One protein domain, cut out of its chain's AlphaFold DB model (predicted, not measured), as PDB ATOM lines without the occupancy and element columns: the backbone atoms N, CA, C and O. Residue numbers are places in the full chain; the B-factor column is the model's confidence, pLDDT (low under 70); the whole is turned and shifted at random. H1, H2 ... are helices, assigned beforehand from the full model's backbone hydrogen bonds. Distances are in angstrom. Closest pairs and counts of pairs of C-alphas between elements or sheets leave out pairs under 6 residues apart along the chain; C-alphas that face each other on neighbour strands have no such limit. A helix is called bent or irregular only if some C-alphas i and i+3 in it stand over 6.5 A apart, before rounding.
ATOM      1  N   PRO A  48     -19.543  -4.304  41.596       87.19
ATOM      2  CA  PRO A  48     -19.189  -5.714  41.718       87.19
ATOM      3  C   PRO A  48     -20.030  -6.497  42.727       87.19
ATOM      4  O   PRO A  48     -20.296  -7.657  42.450       87.19
ATOM      5  N   ILE A  49     -20.511  -5.888  43.818       85.31
ATOM      6  CA  ILE A  49     -21.389  -6.552  44.805       85.31
ATOM      7  C   ILE A  49     -22.744  -6.893  44.183       85.31
ATOM      8  O   ILE A  49     -23.273  -7.984  44.378       85.31
ATOM      9  N   LEU A  50     -23.309  -5.960  43.415       84.94
ATOM     10  CA  LEU A  50     -24.648  -6.100  42.839       84.94
ATOM     11  C   LEU A  50     -24.689  -7.142  41.718       84.94
ATOM     12  O   LEU A  50     -25.673  -7.863  41.575       84.94
ATOM     13  N   TYR A  51     -23.617  -7.227  40.929       88.81
ATOM     14  CA  TYR A  51     -23.548  -8.093  39.750       88.81
ATOM     15  C   TYR A  51     -22.680  -9.341  39.950       88.81
ATOM     16  O   TYR A  51     -22.507 -10.111  39.004       88.81
ATOM     17  N   GLN A  52     -22.153  -9.575  41.159       89.94
ATOM     18  CA  GLN A  52     -21.338 -10.751  41.485       89.94
ATOM     19  C   GLN A  52     -22.024 -12.066  41.095       89.94
ATOM     20  O   GLN A  52     -21.367 -12.871  40.431       89.94
ATOM     21  N   PRO A  53     -23.321 -12.290  41.412       93.06
ATOM     22  CA  PRO A  53     -23.973 -13.558  41.099       93.06
ATOM     23  C   PRO A  53     -23.984 -13.848  39.602       93.06
ATOM     24  O   PRO A  53     -23.625 -14.943  39.172       93.06
ATOM     25  N   GLN A  54     -24.317 -12.835  38.800       92.81
ATOM     26  CA  GLN A  54     -24.365 -12.957  37.350       92.81
ATOM     27  C   GLN A  54     -22.966 -13.137  36.749       92.81
ATOM     28  O   GLN A  54     -22.742 -14.102  36.021       92.81
ATOM     29  N   LYS A  55     -22.008 -12.268  37.101       91.62
ATOM     30  CA  LYS A  55     -20.625 -12.337  36.596       91.62
ATOM     31  C   LYS A  55     -19.946 -13.662  36.943       91.62
ATOM     32  O   LYS A  55     -19.190 -14.200  36.136       91.62
ATOM     33  N   LEU A  56     -20.182 -14.179  38.150       93.12
ATOM     34  CA  LEU A  56     -19.641 -15.462  38.582       93.12
ATOM     35  C   LEU A  56     -20.226 -16.603  37.752       93.12
ATOM     36  O   LEU A  56     -19.474 -17.384  37.171       93.12
ATOM     37  N   LEU A  57     -21.556 -16.692  37.695       93.50
ATOM     38  CA  LEU A  57     -22.242 -17.778  37.001       93.50
ATOM     39  C   LEU A  57     -21.893 -17.788  35.516       93.50
ATOM     40  O   LEU A  57     -21.640 -18.859  34.991       93.50
ATOM     41  N   GLU A  58     -21.770 -16.638  34.851       92.56
ATOM     42  CA  GLU A  58     -21.383 -16.571  33.433       92.56
ATOM     43  C   GLU A  58     -20.012 -17.201  33.137       92.56
ATOM     44  O   GLU A  58     -19.795 -17.727  32.046       92.56
ATOM     45  N   ARG A  59     -19.091 -17.172  34.105       92.00
ATOM     46  CA  ARG A  59     -17.718 -17.683  33.957       92.00
ATOM     47  C   ARG A  59     -17.523 -19.088  34.519       92.00
ATOM     48  O   ARG A  59     -16.518 -19.734  34.228       92.00
ATOM     49  N   MET A  60     -18.453 -19.538  35.351       95.12
ATOM     50  CA  MET A  60     -18.370 -20.809  36.044       95.12
ATOM     51  C   MET A  60     -18.577 -21.983  35.094       95.12
ATOM     52  O   MET A  60     -19.486 -21.989  34.258       95.12
ATOM     53  N   HIS A  61     -17.783 -23.033  35.278       97.19
ATOM     54  CA  HIS A  61     -18.001 -24.266  34.544       97.19
ATOM     55  C   HIS A  61     -19.295 -24.963  34.989       97.19
ATOM     56  O   HIS A  61     -19.546 -25.136  36.182       97.19
ATOM     57  N   TYR A  62     -20.076 -25.452  34.024       95.94
ATOM     58  CA  TYR A  62     -21.388 -26.058  34.266       95.94
ATOM     59  C   TYR A  62     -21.383 -27.236  35.246       95.94
ATOM     60  O   TYR A  62     -22.364 -27.449  35.951       95.94
ATOM     61  N   SER A  63     -20.283 -27.988  35.336       96.88
ATOM     62  CA  SER A  63     -20.208 -29.135  36.250       96.88
ATOM     63  C   SER A  63     -20.221 -28.740  37.733       96.88
ATOM     64  O   SER A  63     -20.436 -29.600  38.583       96.88
ATOM     65  N   TRP A  64     -20.013 -27.457  38.065       96.69
ATOM     66  CA  TRP A  64     -20.252 -26.923  39.412       96.69
ATOM     67  C   TRP A  64     -21.729 -26.603  39.669       96.69
ATOM     68  O   TRP A  64     -22.154 -26.616  40.818       96.69
ATOM     69  N   ILE A  65     -22.508 -26.359  38.612       94.75
ATOM     70  CA  ILE A  65     -23.948 -26.076  38.674       94.75
ATOM     71  C   ILE A  65     -24.756 -27.375  38.723       94.75
ATOM     72  O   ILE A  65     -25.754 -27.445  39.429       94.75
ATOM     73  N   GLU A  66     -24.311 -28.415  38.016       93.56
ATOM     74  CA  GLU A  66     -24.946 -29.739  37.966       93.56
ATOM     75  C   GLU A  66     -25.418 -30.273  39.338       93.56
ATOM     76  O   GLU A  66     -26.607 -30.573  39.467       93.56
ATOM     77  N   PRO A  67     -24.579 -30.333  40.395       93.88
ATOM     78  CA  PRO A  67     -25.030 -30.811  41.704       93.88
ATOM     79  C   PRO A  67     -26.063 -29.892  42.378       93.88
ATOM     80  O   PRO A  67     -26.810 -30.350  43.239       93.88
ATOM     81  N   LEU A  68     -26.134 -28.612  41.995       93.75
ATOM     82  CA  LEU A  68     -27.083 -27.646  42.557       93.75
ATOM     83  C   LEU A  68     -28.498 -27.840  42.004       93.75
ATOM     84  O   LEU A  68     -29.463 -27.443  42.655       93.75
ATOM     85  N   LEU A  69     -28.645 -28.482  40.839       90.94
ATOM     86  CA  LEU A  69     -29.952 -28.755  40.232       90.94
ATOM     87  C   LEU A  69     -30.830 -29.640  41.126       90.94
ATOM     88  O   LEU A  69     -32.046 -29.462  41.151       90.94
ATOM     89  N   GLY A  70     -30.221 -30.530  41.918       87.69
ATOM     90  CA  GLY A  70     -30.929 -31.336  42.919       87.69
ATOM     91  C   GLY A  70     -31.569 -30.514  44.044       87.69
ATOM     92  O   GLY A  70     -32.475 -31.000  44.713       87.69
ATOM     93  N   GLY A  71     -31.143 -29.259  44.234       88.25
ATOM     94  CA  GLY A  71     -31.768 -28.311  45.159       88.25
ATOM     95  C   GLY A  71     -33.069 -27.694  44.636       88.25
ATOM     96  O   GLY A  71     -33.780 -27.043  45.399       88.25
ATOM     97  N   PHE A  72     -33.404 -27.898  43.357       91.00
ATOM     98  CA  PHE A  72     -34.623 -27.381  42.740       91.00
ATOM     99  C   PHE A  72     -35.622 -28.510  42.462       91.00
ATOM    100  O   PHE A  72     -35.229 -29.571  41.973       91.00
ATOM    101  N   PRO A  73     -36.932 -28.273  42.668       92.00
ATOM    102  CA  PRO A  73     -37.973 -29.143  42.134       92.00
ATOM    103  C   PRO A  73     -37.807 -29.349  40.623       92.00
ATOM    104  O   PRO A  73     -37.601 -28.377  39.895       92.00
ATOM    105  N   GLU A  74     -37.991 -30.579  40.138       89.88
ATOM    106  CA  GLU A  74     -37.813 -30.937  38.715       89.88
ATOM    107  C   GLU A  74     -38.626 -30.051  37.762       89.88
ATOM    108  O   GLU A  74     -38.166 -29.669  36.689       89.88
ATOM    109  N   LYS A  75     -39.820 -29.624  38.192       90.50
ATOM    110  CA  LYS A  75     -40.688 -28.706  37.435       90.50
ATOM    111  C   LYS A  75     -40.040 -27.346  37.150       90.50
ATOM    112  O   LYS A  75     -40.448 -26.670  36.211       90.50
ATOM    113  N   LEU A  76     -39.068 -26.927  37.963       90.88
ATOM    114  CA  LEU A  76     -38.347 -25.664  37.803       90.88
ATOM    115  C   LEU A  76     -37.054 -25.820  37.000       90.88
ATOM    116  O   LEU A  76     -36.496 -24.807  36.583       90.88
ATOM    117  N   HIS A  77     -36.585 -27.042  36.727       91.38
ATOM    118  CA  HIS A  77     -35.349 -27.264  35.968       91.38
ATOM    119  C   HIS A  77     -35.341 -26.556  34.604       91.38
ATOM    120  O   HIS A  77     -34.330 -25.925  34.300       91.38
ATOM    121  N   PRO A  78     -36.434 -26.524  33.811       91.75
ATOM    122  CA  PRO A  78     -36.449 -25.779  32.549       91.75
ATOM    123  C   PRO A  78     -36.247 -24.266  32.721       91.75
ATOM    124  O   PRO A  78     -35.653 -23.622  31.854       91.75
ATOM    125  N   LEU A  79     -36.713 -23.697  33.841       91.94
ATOM    126  CA  LEU A  79     -36.499 -22.287  34.187       91.94
ATOM    127  C   LEU A  79     -35.063 -22.049  34.655       91.94
ATOM    128  O   LEU A  79     -34.475 -21.026  34.314       91.94
ATOM    129  N   VAL A  80     -34.488 -23.000  35.399       93.50
ATOM    130  CA  VAL A  80     -33.078 -22.946  35.804       93.50
ATOM    131  C   VAL A  80     -32.181 -22.955  34.574       93.50
ATOM    132  O   VAL A  80     -31.352 -22.065  34.428       93.50
ATOM    133  N   MET A  81     -32.410 -23.882  33.641       93.50
ATOM    134  CA  MET A  81     -31.668 -23.952  32.379       93.50
ATOM    135  C   MET A  81     -31.805 -22.664  31.563       93.50
ATOM    136  O   MET A  81     -30.819 -22.192  31.009       93.50
ATOM    137  N   ALA A  82     -32.989 -22.046  31.543       93.00
ATOM    138  CA  ALA A  82     -33.220 -20.773  30.860       93.00
ATOM    139  C   ALA A  82     -32.428 -19.586  31.441       93.00
ATOM    140  O   ALA A  82     -32.260 -18.566  30.770       93.00
ATOM    141  N   ALA A  83     -31.948 -19.696  32.682       94.06
ATOM    142  CA  ALA A  83     -31.134 -18.665  33.314       94.06
ATOM    143  C   ALA A  83     -29.630 -18.793  33.007       94.06
ATOM    144  O   ALA A  83     -28.895 -17.826  33.219       94.06
ATOM    145  N   LEU A  84     -29.178 -19.948  32.507       93.88
ATOM    146  CA  LEU A  84     -27.769 -20.264  32.260       93.88
ATOM    147  C   LEU A  84     -27.281 -19.779  30.887       93.88
ATOM    148  O   LEU A  84     -28.062 -19.388  30.018       93.88
ATOM    149  N   THR A  85     -25.964 -19.796  30.683       93.50
ATOM    150  CA  THR A  85     -25.368 -19.510  29.371       93.50
ATOM    151  C   THR A  85     -25.551 -20.690  28.415       93.50
ATOM    152  O   THR A  85     -25.701 -21.838  28.835       93.50
ATOM    153  N   GLN A  86     -25.479 -20.433  27.106       91.62
ATOM    154  CA  GLN A  86     -25.610 -21.496  26.106       91.62
ATOM    155  C   GLN A  86     -24.540 -22.587  26.270       91.62
ATOM    156  O   GLN A  86     -24.850 -23.768  26.143       91.62
ATOM    157  N   GLU A  87     -23.300 -22.206  26.603       91.81
ATOM    158  CA  GLU A  87     -22.217 -23.158  26.885       91.81
ATOM    159  C   GLU A  87     -22.576 -24.078  28.059       91.81
ATOM    160  O   GLU A  87     -22.350 -25.287  27.999       91.81
ATOM    161  N   GLN A  88     -23.184 -23.524  29.109       95.00
ATOM    162  CA  GLN A  88     -23.577 -24.295  30.282       95.00
ATOM    163  C   GLN A  88     -24.729 -25.247  29.992       95.00
ATOM    164  O   GLN A  88     -24.669 -26.407  30.393       95.00
ATOM    165  N   ILE A  89     -25.740 -24.787  29.255       93.56
ATOM    166  CA  ILE A  89     -26.874 -25.618  28.835       93.56
ATOM    167  C   ILE A  89     -26.372 -26.790  27.987       93.56
ATOM    168  O   ILE A  89     -26.722 -27.938  28.253       93.56
ATOM    169  N   SER A  90     -25.511 -26.523  27.001       92.00
ATOM    170  CA  SER A  90     -24.919 -27.573  26.167       92.00
ATOM    171  C   SER A  90     -24.092 -28.571  26.980       92.00
ATOM    172  O   SER A  90     -24.124 -29.762  26.686       92.00
ATOM    173  N   GLY A  91     -23.381 -28.109  28.010       91.44
ATOM    174  CA  GLY A  91     -22.609 -28.971  28.903       91.44
ATOM    175  C   GLY A  91     -23.457 -29.841  29.832       91.44
ATOM    176  O   GLY A  91     -23.104 -30.992  30.070       91.44
ATOM    177  N   LEU A  92     -24.580 -29.314  30.330       91.44
ATOM    178  CA  LEU A  92     -25.518 -30.047  31.192       91.44
ATOM    179  C   LEU A  92     -26.378 -31.051  30.419       91.44
ATOM    180  O   LEU A  92     -26.914 -31.972  31.025       91.44
ATOM    181  N   ASN A  93     -26.505 -30.873  29.099       88.12
ATOM    182  CA  ASN A  93     -27.275 -31.733  28.200       88.12
ATOM    183  C   ASN A  93     -28.682 -32.073  28.749       88.12
ATOM    184  O   ASN A  93     -28.997 -33.247  28.969       88.12
ATOM    185  N   PRO A  94     -29.524 -31.058  29.036       82.69
ATOM    186  CA  PRO A  94     -30.803 -31.274  29.692       82.69
ATOM    187  C   PRO A  94     -31.772 -32.049  28.795       82.69
ATOM    188  O   PRO A  94     -31.859 -31.821  27.591       82.69
ATOM    189  N   VAL A  95     -32.569 -32.920  29.416       79.31
ATOM    190  CA  VAL A  95     -33.624 -33.694  28.737       79.31
ATOM    191  C   VAL A  95     -34.780 -32.794  28.271       79.31
ATOM    192  O   VAL A  95     -35.488 -33.124  27.323       79.31
ATOM    193  N   ILE A  96     -34.970 -31.646  28.930       78.12
ATOM    194  CA  ILE A  96     -36.064 -30.704  28.669       78.12
ATOM    195  C   ILE A  96     -35.490 -29.397  28.124       78.12
ATOM    196  O   ILE A  96     -34.517 -28.861  28.657       78.12
ATOM    197  N   ALA A  97     -36.122 -28.867  27.074       78.31
ATOM    198  CA  ALA A  97     -35.727 -27.602  26.473       78.31
ATOM    199  C   ALA A  97     -35.883 -26.424  27.465       78.31
ATOM    200  O   ALA A  97     -36.868 -26.379  28.213       78.31
ATOM    201  N   PRO A  98     -34.954 -25.448  27.462       80.94
ATOM    202  CA  PRO A  98     -35.084 -24.235  28.263       80.94
ATOM    203  C   PRO A  98     -36.369 -23.466  27.929       80.94
ATOM    204  O   PRO A  98     -36.751 -23.343  26.765       80.94
ATOM    205  N   SER A  99     -37.032 -22.930  28.953       83.75
ATOM    206  CA  SER A  99     -38.201 -22.055  28.775       83.75
ATOM    207  C   SER A  99     -37.792 -20.611  28.453       83.75
ATOM    208  O   SER A  99     -36.645 -20.219  28.648       83.75
ATOM    209  N   THR A 100     -38.724 -19.776  27.998       85.62
ATOM    210  CA  THR A 100     -38.511 -18.323  27.963       85.62
ATOM    211  C   THR A 100     -38.635 -17.736  29.368       85.62
ATOM    212  O   THR A 100     -39.514 -18.113  30.141       85.62
ATOM    213  N   LEU A 101     -37.740 -16.808  29.709       90.25
ATOM    214  CA  LEU A 101     -37.619 -16.265  31.060       90.25
ATOM    215  C   LEU A 101     -37.611 -14.737  31.029       90.25
ATOM    216  O   LEU A 101     -36.914 -14.133  30.216       90.25
ATOM    217  N   SER A 102     -38.354 -14.102  31.936       92.25
ATOM    218  CA  SER A 102     -38.237 -12.659  32.156       92.25
ATOM    219  C   SER A 102     -36.978 -12.338  32.974       92.25
ATOM    220  O   SER A 102     -36.527 -13.144  33.791       92.25
ATOM    221  N   ASN A 103     -36.415 -11.139  32.793       90.81
ATOM    222  CA  ASN A 103     -35.195 -10.719  33.500       90.81
ATOM    223  C   ASN A 103     -35.285 -10.812  35.040       90.81
ATOM    224  O   ASN A 103     -34.312 -11.265  35.652       90.81
ATOM    225  N   PRO A 104     -36.407 -10.453  35.700       93.75
ATOM    226  CA  PRO A 104     -36.522 -10.605  37.151       93.75
ATOM    227  C   PRO A 104     -36.429 -12.065  37.603       93.75
ATOM    228  O   PRO A 104     -35.737 -12.368  38.572       93.75
ATOM    229  N   VAL A 105     -37.068 -12.982  36.869       92.44
ATOM    230  CA  VAL A 105     -37.036 -14.414  37.195       92.44
ATOM    231  C   VAL A 105     -35.641 -14.987  36.942       92.44
ATOM    232  O   VAL A 105     -35.138 -15.743  37.770       92.44
ATOM    233  N   LYS A 106     -34.965 -14.562  35.865       93.31
ATOM    234  CA  LYS A 106     -33.555 -14.900  35.611       93.31
ATOM    235  C   LYS A 106     -32.661 -14.511  36.779       93.31
ATOM    236  O   LYS A 106     -31.908 -15.337  37.285       93.31
ATOM    237  N   THR A 107     -32.786 -13.266  37.223       93.00
ATOM    238  CA  THR A 107     -31.998 -12.718  38.331       93.00
ATOM    239  C   THR A 107     -32.268 -13.484  39.623       93.00
ATOM    240  O   THR A 107     -31.333 -13.863  40.322       93.00
ATOM    241  N   PHE A 108     -33.538 -13.782  39.912       94.25
ATOM    242  CA  PHE A 108     -33.918 -14.587  41.069       94.25
ATOM    243  C   PHE A 108     -33.256 -15.971  41.046       94.25
ATOM    244  O   PHE A 108     -32.640 -16.363  42.031       94.25
ATOM    245  N   ILE A 109     -33.328 -16.687  39.921       94.69
ATOM    246  CA  ILE A 109     -32.734 -18.022  39.778       94.69
ATOM    247  C   ILE A 109     -31.211 -17.978  39.926       94.69
ATOM    248  O   ILE A 109     -30.649 -18.798  40.650       94.69
ATOM    249  N   ILE A 110     -30.544 -17.012  39.287       95.19
ATOM    250  CA  ILE A 110     -29.091 -16.821  39.414       95.19
ATOM    251  C   ILE A 110     -28.710 -16.584  40.879       95.19
ATOM    252  O   ILE A 110     -27.776 -17.209  41.372       95.19
ATOM    253  N   ASN A 111     -29.461 -15.747  41.598       94.31
ATOM    254  CA  ASN A 111     -29.224 -15.502  43.020       94.31
ATOM    255  C   ASN A 111     -29.468 -16.753  43.877       94.31
ATOM    256  O   ASN A 111     -28.716 -16.997  44.812       94.31
ATOM    257  N   GLN A 112     -30.468 -17.579  43.553       94.56
ATOM    258  CA  GLN A 112     -30.675 -18.853  44.250       94.56
ATOM    259  C   GLN A 112     -29.503 -19.816  44.030       94.56
ATOM    260  O   GLN A 112     -29.009 -20.402  44.990       94.56
ATOM    261  N   LEU A 113     -29.011 -19.948  42.794       95.19
ATOM    262  CA  LEU A 113     -27.823 -20.756  42.492       95.19
ATOM    263  C   LEU A 113     -26.585 -20.240  43.233       95.19
ATOM    264  O   LEU A 113     -25.824 -21.029  43.785       95.19
ATOM    265  N   TYR A 114     -26.416 -18.921  43.277       94.50
ATOM    266  CA  TYR A 114     -25.334 -18.256  43.993       94.50
ATOM    267  C   TYR A 114     -25.343 -18.575  45.495       94.50
ATOM    268  O   TYR A 114     -24.314 -18.969  46.045       94.50
ATOM    269  N   THR A 115     -26.513 -18.497  46.136       93.12
ATOM    270  CA  THR A 115     -26.697 -18.858  47.550       93.12
ATOM    271  C   THR A 115     -26.492 -20.353  47.796       93.12
ATOM    272  O   THR A 115     -25.840 -20.735  48.762       93.12
ATOM    273  N   LEU A 116     -27.004 -21.228  46.923       94.25
ATOM    274  CA  LEU A 116     -26.808 -22.682  47.047       94.25
ATOM    275  C   LEU A 116     -25.334 -23.081  46.920       94.25
ATOM    276  O   LEU A 116     -24.892 -24.030  47.565       94.25
ATOM    277  N   LEU A 117     -24.574 -22.340  46.115       93.62
ATOM    278  CA  LEU A 117     -23.132 -22.494  45.994       93.62
ATOM    279  C   LEU A 117     -22.367 -21.947  47.213       93.62
ATOM    280  O   LEU A 117     -21.179 -22.230  47.348       93.62
ATOM    281  N   LYS A 118     -23.033 -21.184  48.092       92.69
ATOM    282  CA  LYS A 118     -22.419 -20.392  49.170       92.69
ATOM    283  C   LYS A 118     -21.387 -19.394  48.654       92.69
ATOM    284  O   LYS A 118     -20.374 -19.119  49.291       92.69
ATOM    285  N   ALA A 119     -21.612 -18.878  47.448       90.81
ATOM    286  CA  ALA A 119     -20.676 -17.957  46.824       90.81
ATOM    287  C   ALA A 119     -20.684 -16.568  47.487       90.81
ATOM    288  O   ALA A 119     -19.718 -15.824  47.346       90.81
ATOM    289  N   ASP A 120     -21.724 -16.254  48.266       86.50
ATOM    290  CA  ASP A 120     -21.826 -15.087  49.145       86.50
ATOM    291  C   ASP A 120     -20.784 -15.078  50.271       86.50
ATOM    292  O   ASP A 120     -20.491 -14.028  50.848       86.50
ATOM    293  N   GLU A 121     -20.161 -16.224  50.556       88.94
ATOM    294  CA  GLU A 121     -19.032 -16.295  51.479       88.94
ATOM    295  C   GLU A 121     -17.753 -15.661  50.890       88.94
ATOM    296  O   GLU A 121     -16.884 -15.231  51.655       88.94
ATOM    297  N   HIS A 122     -17.669 -15.495  49.564       90.06
ATOM    298  CA  HIS A 122     -16.496 -14.979  48.853       90.06
ATOM    299  C   HIS A 122     -16.628 -13.501  48.459       90.06
ATOM    300  O   HIS A 122     -17.689 -13.027  48.042       90.06
TER     301      HIS A 122
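This is residues 48 to 122 of the 280 residues of an uncharacterized protein of Candidatus Protochlamydia naegleriophila (UniProt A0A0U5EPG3). H1 and H3 pack crosswise on H5, the longest helix, while H4 lies apart from H5 and touches no helix, but is near H1 and close to H2 and H3. The 75 printed residues have five named helices, H1 to H5, and no named strand: all helix, compact, radius of gyration of the C-alphas 11.5 A, spans 33 by 25 by 22 A.

H1, residues 48 to 59, begins at C-alpha 48 (-19.189, -5.714, 41.718). H2 is 66 to 71, H3 74 to 83, H4 86 to 92. H5, 103 to 116, spans 19.9 A to C-alpha 116 (-26.808, -22.682, 47.047). H1 and H3 are irregular: C-alphas 50 and 53 are 7.7 A apart, 75 and 78 7.1 A.

H5 touches H1, about perpendicular at 83 degrees; closest C-alphas Pro 53 and Tyr 114, 5.7 A. H5 touches H3; closest C-alphas Ala 83 and Lys 106, 5.0 A. H1 and H3 are apart. O i to N i+4 pairs are within hydrogen-bond range throughout H4 and H5, in 5 of 8 in H1, 4 of 6 in H3 and 0 of 2 in H2, with 2 of 3 O i to N i+3.

The printed part has no cut, no long link and no residue under pLDDT 70.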